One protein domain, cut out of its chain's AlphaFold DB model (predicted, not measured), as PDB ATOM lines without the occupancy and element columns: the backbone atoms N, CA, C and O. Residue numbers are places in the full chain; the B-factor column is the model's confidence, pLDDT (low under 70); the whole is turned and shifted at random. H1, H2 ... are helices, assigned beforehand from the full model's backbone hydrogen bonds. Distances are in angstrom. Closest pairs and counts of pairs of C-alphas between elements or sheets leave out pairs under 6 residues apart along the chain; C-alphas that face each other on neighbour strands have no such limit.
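Overview. This is residues 4 to 85 and 306 to 320 of the 322 residues of the protein "Putative orphan protein" of Vibrio ishigakensis (UniProt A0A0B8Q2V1). Two helices, the long H4 and the shorter H2, cross at a steep angle in the middle, the first half of H2 meeting the mid-part of H4. H1 packs on both of them on one side, H3 packs on the last residues of H2 and runs back beside H4, and H5 lies at the edge, off to one side of H2 near its residues 36 to 37, joined to the rest by few contacts. The 97 printed residues hold five named helices in the order H1, H2, H3, H4, H5 and no named strand, an all-helix domain. It is compact, with a radius of gyration of the C-alphas of 13.1 A and spans of 34 by 32 by 24 A.

Arrangement. H4, residues 62 to 81, is the longest helix. Its residues 67 to 75 touch residues 27 to 32 of H2, which is residues 25 to 38; the closest C-alphas are those of Leu 28 and Gly 71, 5.6 A apart, and the two run the same way at a steep tilt of 64 degrees. Residues 74 to 78 of H4 touch residues 11 to 14 of H1, residues 4 to 17, about perpendicular at 79 degrees, with the closest C-alphas those of Ile 11 and Tyr 78, 6.4 A apart. H3, residues 47 to 56, is close to H4 but not clearly touching: the closest C-alphas, of Arg 54 and His 69, are 7.6 A apart, at a shallow tilt of 28 degrees, opposite ways. H2 is the hub, touching four helices. H1 touches it with C-alphas of Thr 8 and Ser 25 closest at 6.0 A, a steep tilt of 62 degrees, opposite ways. H3 touches residues 34 to 38 of H2, the C-alphas of Ala 38 and Ala 49 being closest at 5.8 A, a steep tilt of 46 degrees, opposite ways. H5, residues 309 to 318, only just touches residues 36 to 37 of H2, with 3 pairs of C-alphas within 8 A; the closest, of Leu 36 and Gln 315, are 7.2 A apart, and the lines are about perpendicular at 84 degrees. H5 is apart from H1, H3 and H4, and H1 is apart from H3. The helix packing is mostly crossed: of the five touching pairs, 0 are at a shallow tilt. In H1, H2, H3, H4 and H5 every O i to N i+4 pair is within hydrogen-bond range.

Along the chain. H4 is 28.8 A from C-alpha 62 at (8.728, -7.271, -47.151) to C-alpha 81 at (16.033, -22.667, -23.887). H1 is 20.2 A long, beginning at C-alpha 4 at (-0.290, -25.580, -33.486), and H2 is 19.6 A. H3 is 14.3 A and H5 is 14.2 A, ending at C-alpha 318 at (0.630, -35.598, -39.626).

Size, cuts and confidence. The two C-alphas farthest apart, of Gly 19 and Leu 320, are 39.0 A apart. Residues 86 to 305 are not printed, and C-alphas 85 and 306 are 10.0 A apart across this cut, which lies in the link from H4 to H5. Of the links printed whole, H3 to H4 is tight, H1 to H2 and H2 to H3 are short, and none is long. The mean pLDDT of the printed part is 72.4; 26 residues are under 70, among them residues 39 to 43 and residues 306 to 320, and H5 has a mean of 38.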
ATOM      1  N   ASN A   4      -1.225 -26.680 -33.246       54.38
ATOM      2  CA  ASN A   4      -0.290 -25.580 -33.486       54.38
ATOM      3  C   ASN A   4      -0.515 -24.451 -32.476       54.38
ATOM      4  O   ASN A   4       0.459 -23.974 -31.907       54.38
ATOM      5  N   SER A   5      -1.780 -24.163 -32.138       59.41
ATOM      6  CA  SER A   5      -2.173 -23.099 -31.208       59.41
ATOM      7  C   SER A   5      -1.657 -23.309 -29.779       59.41
ATOM      8  O   SER A   5      -1.613 -22.367 -28.994       59.41
ATOM      9  N   SER A   6      -1.292 -24.543 -29.403       67.75
ATOM     10  CA  SER A   6      -0.747 -24.838 -28.072       67.75
ATOM     11  C   SER A   6       0.722 -24.448 -27.956       67.75
ATOM     12  O   SER A   6       1.122 -23.968 -26.902       67.75
ATOM     13  N   LEU A   7       1.527 -24.653 -29.005       73.25
ATOM     14  CA  LEU A   7       2.943 -24.275 -28.987       73.25
ATOM     15  C   LEU A   7       3.098 -22.763 -29.156       73.25
ATOM     16  O   LEU A   7       3.906 -22.164 -28.454       73.25
ATOM     17  N   THR A   8       2.290 -22.141 -30.020       79.50
ATOM     18  CA  THR A   8       2.269 -20.679 -30.167       79.50
ATOM     19  C   THR A   8       2.006 -19.986 -28.845       79.50
ATOM     20  O   THR A   8       2.764 -19.106 -28.459       79.50
ATOM     21  N   ARG A   9       0.989 -20.452 -28.117       76.69
ATOM     22  CA  ARG A   9       0.638 -19.900 -26.812       76.69
ATOM     23  C   ARG A   9       1.780 -20.007 -25.804       76.69
ATOM     24  O   ARG A   9       2.038 -19.063 -25.081       76.69
ATOM     25  N   HIS A  10       2.495 -21.129 -25.775       74.44
ATOM     26  CA  HIS A  10       3.613 -21.286 -24.844       74.44
ATOM     27  C   HIS A  10       4.802 -20.389 -25.189       74.44
ATOM     28  O   HIS A  10       5.510 -19.942 -24.292       74.44
ATOM     29  N   ILE A  11       5.025 -20.131 -26.481       78.19
ATOM     30  CA  ILE A  11       6.033 -19.172 -26.937       78.19
ATOM     31  C   ILE A  11       5.619 -17.758 -26.511       78.19
ATOM     32  O   ILE A  11       6.441 -17.034 -25.960       78.19
ATOM     33  N   GLU A  12       4.351 -17.384 -26.702       81.38
ATOM     34  CA  GLU A  12       3.810 -16.096 -26.245       81.38
ATOM     35  C   GLU A  12       3.962 -15.935 -24.726       81.38
ATOM     36  O   GLU A  12       4.561 -14.957 -24.283       81.38
ATOM     37  N   ASP A  13       3.525 -16.928 -23.947       74.44
ATOM     38  CA  ASP A  13       3.635 -16.940 -22.484       74.44
ATOM     39  C   ASP A  13       5.110 -16.860 -22.030       74.44
ATOM     40  O   ASP A  13       5.430 -16.200 -21.043       74.44
ATOM     41  N   PHE A  14       6.033 -17.504 -22.758       76.56
ATOM     42  CA  PHE A  14       7.473 -17.437 -22.488       76.56
ATOM     43  C   PHE A  14       8.034 -16.026 -22.692       76.56
ATOM     44  O   PHE A  14       8.742 -15.516 -21.826       76.56
ATOM     45  N   PHE A  15       7.721 -15.368 -23.812       78.31
ATOM     46  CA  PHE A  15       8.197 -14.005 -24.063       78.31
ATOM     47  C   PHE A  15       7.515 -12.977 -23.155       78.31
ATOM     48  O   PHE A  15       8.181 -12.043 -22.706       78.31
ATOM     49  N   GLU A  16       6.238 -13.176 -22.822       77.25
ATOM     50  CA  GLU A  16       5.528 -12.379 -21.817       77.25
ATOM     51  C   GLU A  16       6.193 -12.507 -20.442       77.25
ATOM     52  O   GLU A  16       6.473 -11.491 -19.805       77.25
ATOM     53  N   GLY A  17       6.536 -13.732 -20.028       68.44
ATOM     54  CA  GLY A  17       7.272 -13.998 -18.791       68.44
ATOM     55  C   GLY A  17       8.662 -13.358 -18.755       68.44
ATOM     56  O   GLY A  17       9.134 -12.999 -17.686       68.44
ATOM     57  N   LEU A  18       9.296 -13.147 -19.913       71.50
ATOM     58  CA  LEU A  18      10.564 -12.416 -20.036       71.50
ATOM     59  C   LEU A  18      10.395 -10.889 -20.149       71.50
ATOM     60  O   LEU A  18      11.393 -10.184 -20.318       71.50
ATOM     61  N   GLY A  19       9.163 -10.366 -20.141       67.94
ATOM     62  CA  GLY A  19       8.883  -8.949 -20.397       67.94
ATOM     63  C   GLY A  19       9.274  -8.495 -21.810       67.94
ATOM     64  O   GLY A  19       9.502  -7.307 -22.047       67.94
ATOM     65  N   GLN A  20       9.391  -9.424 -22.763       74.62
ATOM     66  CA  GLN A  20       9.849  -9.153 -24.120       74.62
ATOM     67  C   GLN A  20       8.687  -9.121 -25.125       74.62
ATOM     68  O   GLN A  20       7.716  -9.866 -24.990       74.62
ATOM     69  N   PRO A  21       8.783  -8.299 -26.187       76.88
ATOM     70  CA  PRO A  21       7.797  -8.325 -27.255       76.88
ATOM     71  C   PRO A  21       7.861  -9.660 -28.005       76.88
ATOM     72  O   PRO A  21       8.933 -10.095 -28.433       76.88
ATOM     73  N   CYS A  22       6.693 -10.259 -28.209       83.44
ATOM     74  CA  CYS A  22       6.497 -11.450 -29.022       83.44
ATOM     75  C   CYS A  22       5.782 -11.075 -30.327       83.44
ATOM     76  O   CYS A  22       4.938 -10.177 -30.334       83.44
ATOM     77  N   GLU A  23       6.125 -11.725 -31.442       87.88
ATOM     78  CA  GLU A  23       5.330 -11.605 -32.671       87.88
ATOM     79  C   GLU A  23       3.941 -12.231 -32.479       87.88
ATOM     80  O   GLU A  23       3.738 -13.050 -31.582       87.88
ATOM     81  N   SER A  24       2.976 -11.841 -33.318       85.94
ATOM     82  CA  SER A  24       1.593 -12.309 -33.182       85.94
ATOM     83  C   SER A  24       1.460 -13.818 -33.397       85.94
ATOM     84  O   SER A  24       2.187 -14.413 -34.199       85.94
ATOM     85  N   SER A  25       0.456 -14.415 -32.749       85.56
ATOM     86  CA  SER A  25       0.097 -15.826 -32.917       85.56
ATOM     87  C   SER A  25       0.015 -16.255 -34.388       85.56
ATOM     88  O   SER A  25       0.564 -17.284 -34.759       85.56
ATOM     89  N   GLU A  26      -0.553 -15.427 -35.269       86.44
ATOM     90  CA  GLU A  26      -0.635 -15.708 -36.712       86.44
ATOM     91  C   GLU A  26       0.741 -15.878 -37.377       86.44
ATOM     92  O   GLU A  26       0.938 -16.749 -38.228       86.44
ATOM     93  N   ILE A  27       1.712 -15.036 -37.011       87.44
ATOM     94  CA  ILE A  27       3.079 -15.101 -37.540       87.44
ATOM     95  C   ILE A  27       3.801 -16.319 -36.973       87.44
ATOM     96  O   ILE A  27       4.458 -17.057 -37.713       87.44
ATOM     97  N   LEU A  28       3.655 -16.549 -35.673       85.50
ATOM     98  CA  LEU A  28       4.253 -17.689 -35.002       85.50
ATOM     99  C   LEU A  28       3.676 -19.016 -35.510       85.50
ATOM    100  O   LEU A  28       4.438 -19.955 -35.697       85.50
ATOM    101  N   GLU A  29       2.382 -19.106 -35.822       86.56
ATOM    102  CA  GLU A  29       1.767 -20.311 -36.395       86.56
ATOM    103  C   GLU A  29       2.377 -20.681 -37.750       86.56
ATOM    104  O   GLU A  29       2.661 -21.858 -38.000       86.56
ATOM    105  N   VAL A  30       2.642 -19.688 -38.607       86.25
ATOM    106  CA  VAL A  30       3.330 -19.899 -39.892       86.25
ATOM    107  C   VAL A  30       4.721 -20.488 -39.661       86.25
ATOM    108  O   VAL A  30       5.108 -21.456 -40.317       86.25
ATOM    109  N   VAL A  31       5.465 -19.927 -38.710       86.50
ATOM    110  CA  VAL A  31       6.825 -20.366 -38.380       86.50
ATOM    111  C   VAL A  31       6.824 -21.760 -37.752       86.50
ATOM    112  O   VAL A  31       7.580 -22.628 -38.187       86.50
ATOM    113  N   VAL A  32       5.967 -21.992 -36.756       85.12
ATOM    114  CA  VAL A  32       5.822 -23.269 -36.048       85.12
ATOM    115  C   VAL A  32       5.470 -24.375 -37.030       85.12
ATOM    116  O   VAL A  32       6.100 -25.428 -36.999       85.12
ATOM    117  N   LYS A  33       4.536 -24.130 -37.956       84.44
ATOM    118  CA  LYS A  33       4.192 -25.098 -39.003       84.44
ATOM    119  C   LYS A  33       5.431 -25.525 -39.799       84.44
ATOM    120  O   LYS A  33       5.682 -26.719 -39.929       84.44
ATOM    121  N   ARG A  34       6.248 -24.568 -40.258       84.50
ATOM    122  CA  ARG A  34       7.482 -24.866 -41.008       84.50
ATOM    123  C   ARG A  34       8.540 -25.585 -40.172       84.50
ATOM    124  O   ARG A  34       9.215 -26.470 -40.685       84.50
ATOM    125  N   LEU A  35       8.675 -25.246 -38.891       82.50
ATOM    126  CA  LEU A  35       9.594 -25.930 -37.973       82.50
ATOM    127  C   LEU A  35       9.178 -27.385 -37.711       82.50
ATOM    128  O   LEU A  35      10.030 -28.273 -37.642       82.50
ATOM    129  N   LEU A  36       7.875 -27.643 -37.589       78.06
ATOM    130  CA  LEU A  36       7.341 -28.993 -37.400       78.06
ATOM    131  C   LEU A  36       7.498 -29.855 -38.657       78.06
ATOM    132  O   LEU A  36       7.823 -31.033 -38.529       78.06
ATOM    133  N   GLU A  37       7.318 -29.271 -39.845       80.19
ATOM    134  CA  GLU A  37       7.530 -29.935 -41.141       80.19
ATOM    135  C   GLU A  37       9.008 -30.287 -41.385       80.19
ATOM    136  O   GLU A  37       9.308 -31.328 -41.962       80.19
ATOM    137  N   ALA A  38       9.936 -29.434 -40.942       74.69
ATOM    138  CA  ALA A  38      11.368 -29.591 -41.202       74.69
ATOM    139  C   ALA A  38      12.130 -30.408 -40.140       74.69
ATOM    140  O   ALA A  38      13.286 -30.772 -40.358       74.69
ATOM    141  N   SER A  39      11.532 -30.664 -38.975       69.31
ATOM    142  CA  SER A  39      12.175 -31.447 -37.914       69.31
ATOM    143  C   SER A  39      12.043 -32.949 -38.182       69.31
ATOM    144  O   SER A  39      11.088 -33.403 -38.801       69.31
ATOM    145  N   THR A  40      13.001 -33.755 -37.726       62.34
ATOM    146  CA  THR A  40      13.048 -35.207 -37.993       62.34
ATOM    147  C   THR A  40      12.882 -36.038 -36.715       62.34
ATOM    148  O   THR A  40      13.578 -37.029 -36.509       62.34
ATOM    149  N   ASN A  41      11.960 -35.646 -35.827       59.34
ATOM    150  CA  ASN A  41      11.681 -36.277 -34.522       59.34
ATOM    151  C   ASN A  41      12.810 -36.271 -33.477       59.34
ATOM    152  O   ASN A  41      12.578 -36.667 -32.334       59.34
ATOM    153  N   LYS A  42      14.010 -35.804 -33.814       62.75
ATOM    154  CA  LYS A  42      15.099 -35.585 -32.853       62.75
ATOM    155  C   LYS A  42      15.084 -34.114 -32.431       62.75
ATOM    156  O   LYS A  42      14.723 -33.267 -33.245       62.75
ATOM    157  N   ARG A  43      15.448 -33.797 -31.177       67.94
ATOM    158  CA  ARG A  43      15.632 -32.418 -30.659       67.94
ATOM    159  C   ARG A  43      16.833 -31.745 -31.339       67.94
ATOM    160  O   ARG A  43      17.792 -31.360 -30.689       67.94
ATOM    161  N   LYS A  44      16.824 -31.699 -32.665       74.69
ATOM    162  CA  LYS A  44      17.929 -31.268 -33.500       74.69
ATOM    163  C   LYS A  44      17.371 -30.656 -34.766       74.69
ATOM    164  O   LYS A  44      16.574 -31.281 -35.467       74.69
ATOM    165  N   LEU A  45      17.811 -29.443 -35.066       79.50
ATOM    166  CA  LEU A  45      17.523 -28.782 -36.329       79.50
ATOM    167  C   LEU A  45      18.831 -28.672 -37.111       79.50
ATOM    168  O   LEU A  45      19.810 -28.152 -36.586       79.50
ATOM    169  N   SER A  46      18.875 -29.175 -38.345       80.06
ATOM    170  CA  SER A  46      20.075 -29.066 -39.186       80.06
ATOM    171  C   SER A  46      20.194 -27.680 -39.829       80.06
ATOM    172  O   SER A  46      19.207 -26.948 -39.967       80.06
ATOM    173  N   SER A  47      21.413 -27.316 -40.244       80.50
ATOM    174  CA  SER A  47      21.665 -26.064 -40.975       80.50
ATOM    175  C   SER A  47      20.847 -26.003 -42.271       80.50
ATOM    176  O   SER A  47      20.228 -24.979 -42.567       80.50
ATOM    177  N   ASP A  48      20.749 -27.127 -42.982       81.06
ATOM    178  CA  ASP A  48      20.014 -27.235 -44.246       81.06
ATOM    179  C   ASP A  48      18.504 -27.068 -44.053       81.06
ATOM    180  O   ASP A  48      17.850 -26.358 -44.820       81.06
ATOM    181  N   ALA A  49      17.950 -27.649 -42.982       81.81
ATOM    182  CA  ALA A  49      16.547 -27.474 -42.623       81.81
ATOM    183  C   ALA A  49      16.240 -25.999 -42.323       81.81
ATOM    184  O   ALA A  49      15.273 -25.439 -42.842       81.81
ATOM    185  N   LEU A  50      17.102 -25.329 -41.553       84.19
ATOM    186  CA  LEU A  50      16.953 -23.905 -41.250       84.19
ATOM    187  C   LEU A  50      17.074 -23.027 -42.509       84.19
ATOM    188  O   LEU A  50      16.309 -22.073 -42.676       84.19
ATOM    189  N   ALA A  51      18.023 -23.335 -43.398       83.88
ATOM    190  CA  ALA A  51      18.197 -22.634 -44.667       83.88
ATOM    191  C   ALA A  51      16.965 -22.798 -45.569       83.88
ATOM    192  O   ALA A  51      16.497 -21.815 -46.149       83.88
ATOM    193  N   SER A  52      16.392 -24.003 -45.620       84.88
ATOM    194  CA  SER A  52      15.153 -24.298 -46.343       84.88
ATOM    195  C   SER A  52      13.966 -23.493 -45.800       84.88
ATOM    196  O   SER A  52      13.283 -22.810 -46.566       84.88
ATOM    197  N   ILE A  53      13.784 -23.450 -44.472       85.25
ATOM    198  CA  ILE A  53      12.737 -22.636 -43.830       85.25
ATOM    199  C   ILE A  53      12.901 -21.157 -44.199       85.25
ATOM    200  O   ILE A  53      11.951 -20.522 -44.653       85.25
ATOM    201  N   ARG A  54      14.112 -20.600 -44.068       86.38
ATOM    202  CA  ARG A  54      14.378 -19.195 -44.424       86.38
ATOM    203  C   ARG A  54      14.126 -18.921 -45.905       86.38
ATOM    204  O   ARG A  54      13.595 -17.865 -46.241       86.38
ATOM    205  N   LYS A  55      14.475 -19.862 -46.787       85.94
ATOM    206  CA  LYS A  55      14.207 -19.759 -48.227       85.94
ATOM    207  C   LYS A  55      12.705 -19.748 -48.512       85.94
ATOM    208  O   LYS A  55      12.278 -18.952 -49.339       85.94
ATOM    209  N   SER A  56      11.911 -20.527 -47.773       85.12
ATOM    210  CA  SER A  56      10.445 -20.556 -47.908       85.12
ATOM    211  C   SER A  56       9.755 -19.228 -47.564       85.12
ATOM    212  O   SER A  56       8.607 -19.010 -47.938       85.12
ATOM    213  N   PHE A  57      10.450 -18.312 -46.879       86.31
ATOM    214  CA  PHE A  57       9.931 -16.983 -46.551       86.31
ATOM    215  C   PHE A  57      10.258 -15.916 -47.602       86.31
ATOM    216  O   PHE A  57       9.808 -14.775 -47.468       86.31
ATOM    217  N   LYS A  58      11.021 -16.251 -48.654       82.56
ATOM    218  CA  LYS A  58      11.420 -15.288 -49.693       82.56
ATOM    219  C   LYS A  58      10.236 -14.703 -50.458       82.56
ATOM    220  O   LYS A  58      10.315 -13.543 -50.841       82.56
ATOM    221  N   ASP A  59       9.145 -15.445 -50.597       79.75
ATOM    222  CA  ASP A  59       7.978 -15.006 -51.373       79.75
ATOM    223  C   ASP A  59       6.996 -14.156 -50.545       79.75
ATOM    224  O   ASP A  59       6.020 -13.616 -51.059       79.75
ATOM    225  N   ILE A  60       7.265 -13.975 -49.246       82.62
ATOM    226  CA  ILE A  60       6.433 -13.162 -48.353       82.62
ATOM    227  C   ILE A  60       6.729 -11.666 -48.593       82.62
ATOM    228  O   ILE A  60       7.906 -11.291 -48.664       82.62
ATOM    229  N   PRO A  61       5.712 -10.781 -48.650       83.00
ATOM    230  CA  PRO A  61       5.905  -9.333 -48.769       83.00
ATOM    231  C   PRO A  61       6.806  -8.756 -47.668       83.00
ATOM    232  O   PRO A  61       6.766  -9.204 -46.523       83.00
ATOM    233  N   GLY A  62       7.603  -7.729 -47.986       76.06
ATOM    234  CA  GLY A  62       8.728  -7.271 -47.151       76.06
ATOM    235  C   GLY A  62       8.396  -6.940 -45.685       76.06
ATOM    236  O   GLY A  62       9.153  -7.307 -44.785       76.06
ATOM    237  N   GLY A  63       7.251  -6.302 -45.410       76.12
ATOM    238  CA  GLY A  63       6.805  -6.015 -44.038       76.12
ATOM    239  C   GLY A  63       6.560  -7.285 -43.218       76.12
ATOM    240  O   GLY A  63       7.133  -7.457 -42.141       76.12
ATOM    241  N   ARG A  64       5.789  -8.221 -43.782       83.19
ATOM    242  CA  ARG A  64       5.470  -9.516 -43.168       83.19
ATOM    243  C   ARG A  64       6.684 -10.447 -43.125       83.19
ATOM    244  O   ARG A  64       6.840 -11.194 -42.168       83.19
ATOM    245  N   ARG A  65       7.600 -10.348 -44.092       84.00
ATOM    246  CA  ARG A  65       8.860 -11.106 -44.121       84.00
ATOM    247  C   ARG A  65       9.733 -10.797 -42.905       84.00
ATOM    248  O   ARG A  65      10.247 -11.716 -42.277       84.00
ATOM    249  N   ARG A  66       9.862  -9.516 -42.533       84.31
ATOM    250  CA  ARG A  66      10.596  -9.111 -41.321       84.31
ATOM    251  C   ARG A  66       9.970  -9.704 -40.057       84.31
ATOM    252  O   ARG A  66      10.703 -10.248 -39.237       84.31
ATOM    253  N   ALA A  67       8.643  -9.648 -39.934       85.44
ATOM    254  CA  ALA A  67       7.917 -10.239 -38.807       85.44
ATOM    255  C   ALA A  67       8.122 -11.761 -38.725       85.44
ATOM    256  O   ALA A  67       8.490 -12.273 -37.676       85.44
ATOM    257  N   VAL A  68       8.004 -12.479 -39.845       86.19
ATOM    258  CA  VAL A  68       8.219 -13.937 -39.899       86.19
ATOM    259  C   VAL A  68       9.660 -14.322 -39.550       86.19
ATOM    260  O   VAL A  68       9.875 -15.303 -38.842       86.19
ATOM    261  N   HIS A  69      10.665 -13.547 -39.972       84.44
ATOM    262  CA  HIS A  69      12.047 -13.792 -39.548       84.44
ATOM    263  C   HIS A  69      12.263 -13.547 -38.052       84.44
ATOM    264  O   HIS A  69      12.969 -14.332 -37.422       84.44
ATOM    265  N   ARG A  70      11.657 -12.503 -37.471       83.69
ATOM    266  CA  ARG A  70      11.710 -12.281 -36.016       83.69
ATOM    267  C   ARG A  70      10.997 -13.395 -35.255       83.69
ATOM    268  O   ARG A  70      11.582 -13.933 -34.323       83.69
ATOM    269  N   GLY A  71       9.820 -13.812 -35.721       85.44
ATOM    270  CA  GLY A  71       9.084 -14.956 -35.185       85.44
ATOM    271  C   GLY A  71       9.892 -16.254 -35.263       85.44
ATOM    272  O   GLY A  71       9.915 -17.020 -34.308       85.44
ATOM    273  N   LEU A  72      10.641 -16.480 -36.350       86.81
ATOM    274  CA  LEU A  72      11.571 -17.609 -36.451       86.81
ATOM    275  C   LEU A  72      12.647 -17.562 -35.368       86.81
ATOM    276  O   LEU A  72      12.882 -18.573 -34.717       86.81
ATOM    277  N   GLU A  73      13.300 -16.422 -35.156       85.25
ATOM    278  CA  GLU A  73      14.311 -16.318 -34.099       85.25
ATOM    279  C   GLU A  73      13.705 -16.479 -32.697       85.25
ATOM    280  O   GLU A  73      14.310 -17.144 -31.858       85.25
ATOM    281  N   GLN A  74      12.493 -15.968 -32.464       84.31
ATOM    282  CA  GLN A  74      11.750 -16.160 -31.214       84.31
ATOM    283  C   GLN A  74      11.424 -17.639 -30.955       84.31
ATOM    284  O   GLN A  74      11.709 -18.156 -29.875       84.31
ATOM    285  N   CYS A  75      10.906 -18.352 -31.960       84.31
ATOM    286  CA  CYS A  75      10.652 -19.789 -31.870       84.31
ATOM    287  C   CYS A  75      11.938 -20.580 -31.607       84.31
ATOM    288  O   CYS A  75      11.938 -21.487 -30.783       84.31
ATOM    289  N   LEU A  76      13.040 -20.252 -32.290       82.81
ATOM    290  CA  LEU A  76      14.318 -20.943 -32.092       82.81
ATOM    291  C   LEU A  76      14.870 -20.728 -30.682       82.81
ATOM    292  O   LEU A  76      15.350 -21.684 -30.081       82.81
ATOM    293  N   LEU A  77      14.759 -19.509 -30.147       78.50
ATOM    294  CA  LEU A  77      15.154 -19.208 -28.773       78.50
ATOM    295  C   LEU A  77      14.355 -20.046 -27.768       78.50
ATOM    296  O   LEU A  77      14.942 -20.660 -26.881       78.50
ATOM    297  N   TYR A  78      13.032 -20.112 -27.934       78.25
ATOM    298  CA  TYR A  78      12.171 -20.946 -27.094       78.25
ATOM    299  C   TYR A  78      12.545 -22.433 -27.193       78.25
ATOM    300  O   TYR A  78      12.694 -23.115 -26.179       78.25
ATOM    301  N   LEU A  79      12.733 -22.945 -28.415       77.38
ATOM    302  CA  LEU A  79      13.067 -24.352 -28.643       77.38
ATOM    303  C   LEU A  79      14.403 -24.742 -28.016       77.38
ATOM    304  O   LEU A  79      14.534 -25.842 -27.484       77.38
ATOM    305  N   GLU A  80      15.390 -23.861 -28.055       75.25
ATOM    306  CA  GLU A  80      16.652 -24.124 -27.386       75.25
ATOM    307  C   GLU A  80      16.514 -24.037 -25.859       75.25
ATOM    308  O   GLU A  80      16.884 -24.975 -25.162       75.25
ATOM    309  N   GLN A  81      15.961 -22.948 -25.326       71.19
ATOM    310  CA  GLN A  81      16.033 -22.667 -23.887       71.19
ATOM    311  C   GLN A  81      15.038 -23.463 -23.056       71.19
ATOM    312  O   GLN A  81      15.351 -23.877 -21.945       71.19
ATOM    313  N   VAL A  82      13.847 -23.691 -23.602       70.56
ATOM    314  CA  VAL A  82      12.770 -24.409 -22.913       70.56
ATOM    315  C   VAL A  82      12.716 -25.858 -23.384       70.56
ATOM    316  O   VAL A  82      12.545 -26.782 -22.587       70.56
ATOM    317  N   CYS A  83      12.881 -26.095 -24.690       70.88
ATOM    318  CA  CYS A  83      12.787 -27.446 -25.246       70.88
ATOM    319  C   CYS A  83      14.132 -28.174 -25.392       70.88
ATOM    320  O   CYS A  83      14.110 -29.353 -25.756       70.88
ATOM    321  N   GLN A  84      15.267 -27.526 -25.091       69.44
ATOM    322  CA  GLN A  84      16.616 -28.103 -25.177       69.44
ATOM    323  C   GLN A  84      16.924 -28.692 -26.563       69.44
ATOM    324  O   GLN A  84      17.401 -29.822 -26.685       69.44
ATOM    325  N   TRP A  85      16.565 -27.971 -27.625       75.50
ATOM    326  CA  TRP A  85      16.923 -28.354 -28.990       75.50
ATOM    327  C   TRP A  85      18.388 -28.047 -29.298       75.50
ATOM    328  O   TRP A  85      18.854 -26.934 -29.077       75.50
ATOM    329  N   TRP A 306      10.533 -29.766 -21.650       37.47
ATOM    330  CA  TRP A 306       9.478 -30.173 -22.593       37.47
ATOM    331  C   TRP A 306       9.614 -31.666 -22.960       37.47
ATOM    332  O   TRP A 306      10.628 -32.042 -23.559       37.47
ATOM    333  N   PRO A 307       8.654 -32.562 -22.665       37.41
ATOM    334  CA  PRO A 307       8.822 -33.980 -22.974       37.41
ATOM    335  C   PRO A 307       8.771 -34.257 -24.491       37.41
ATOM    336  O   PRO A 307       7.832 -33.873 -25.192       37.41
ATOM    337  N   LEU A 308       9.788 -34.987 -24.975       40.94
ATOM    338  CA  LEU A 308      10.039 -35.420 -26.365       40.94
ATOM    339  C   LEU A 308       8.814 -35.990 -27.104       40.94
ATOM    340  O   LEU A 308       8.697 -35.856 -28.321       40.94
ATOM    341  N   ASN A 309       7.880 -36.598 -26.375       39.84
ATOM    342  CA  ASN A 309       6.843 -37.440 -26.963       39.84
ATOM    343  C   ASN A 309       5.710 -36.663 -27.641       39.84
ATOM    344  O   ASN A 309       4.929 -37.260 -28.377       39.84
ATOM    345  N   ARG A 310       5.595 -35.342 -27.434       41.44
ATOM    346  CA  ARG A 310       4.558 -34.549 -28.118       41.44
ATOM    347  C   ARG A 310       4.988 -34.047 -29.485       41.44
ATOM    348  O   ARG A 310       4.142 -34.036 -30.363       41.44
ATOM    349  N   LEU A 311       6.258 -33.713 -29.713       38.66
ATOM    350  CA  LEU A 311       6.741 -33.375 -31.061       38.66
ATOM    351  C   LEU A 311       6.750 -34.613 -31.966       38.66
ATOM    352  O   LEU A 311       6.301 -34.533 -33.106       38.66
ATOM    353  N   SER A 312       7.107 -35.780 -31.422       37.88
ATOM    354  CA  SER A 312       7.015 -37.040 -32.160       37.88
ATOM    355  C   SER A 312       5.596 -37.553 -32.368       37.88
ATOM    356  O   SER A 312       5.264 -38.014 -33.460       37.88
ATOM    357  N   ALA A 313       4.698 -37.371 -31.394       39.00
ATOM    358  CA  ALA A 313       3.268 -37.609 -31.602       39.00
ATOM    359  C   ALA A 313       2.610 -36.582 -32.550       39.00
ATOM    360  O   ALA A 313       1.624 -36.914 -33.213       39.00
ATOM    361  N   LEU A 314       3.136 -35.351 -32.638       37.03
ATOM    362  CA  LEU A 314       2.706 -34.326 -33.596       37.03
ATOM    363  C   LEU A 314       3.103 -34.710 -35.028       37.03
ATOM    364  O   LEU A 314       2.263 -34.607 -35.918       37.03
ATOM    365  N   GLN A 315       4.316 -35.235 -35.240       39.28
ATOM    366  CA  GLN A 315       4.766 -35.717 -36.552       39.28
ATOM    367  C   GLN A 315       4.089 -37.024 -36.982       39.28
ATOM    368  O   GLN A 315       3.654 -37.139 -38.128       39.28
ATOM    369  N   ASN A 316       3.914 -37.989 -36.072       37.09
ATOM    370  CA  ASN A 316       3.272 -39.269 -36.397       37.09
ATOM    371  C   ASN A 316       1.780 -39.123 -36.745       37.09
ATOM    372  O   ASN A 316       1.268 -39.901 -37.542       37.09
ATOM    373  N   LYS A 317       1.082 -38.106 -36.217       34.66
ATOM    374  CA  LYS A 317      -0.314 -37.810 -36.597       34.66
ATOM    375  C   LYS A 317      -0.455 -36.959 -37.866       34.66
ATOM    376  O   LYS A 317      -1.548 -36.925 -38.414       34.66
ATOM    377  N   LEU A 318       0.608 -36.298 -38.333       31.56
ATOM    378  CA  LEU A 318       0.630 -35.598 -39.626       31.56
ATOM    379  C   LEU A 318       0.901 -36.556 -40.799       31.56
ATOM    380  O   LEU A 318       0.392 -36.326 -41.886       31.56
ATOM    381  N   LYS A 319       1.620 -37.664 -40.566       32.75
ATOM    382  CA  LYS A 319       1.825 -38.737 -41.561       32.75
ATOM    383  C   LYS A 319       0.617 -39.662 -41.772       32.75
ATOM    384  O   LYS A 319       0.657 -40.506 -42.652       32.75
ATOM    385  N   LEU A 320      -0.433 -39.529 -40.960       28.09
ATOM    386  CA  LEU A 320      -1.661 -40.334 -41.056       28.09
ATOM    387  C   LEU A 320      -2.808 -39.602 -41.780       28.09
ATOM    388  O   LEU A 320      -3.928 -40.098 -41.790       28.09
TER     389      LEU A 320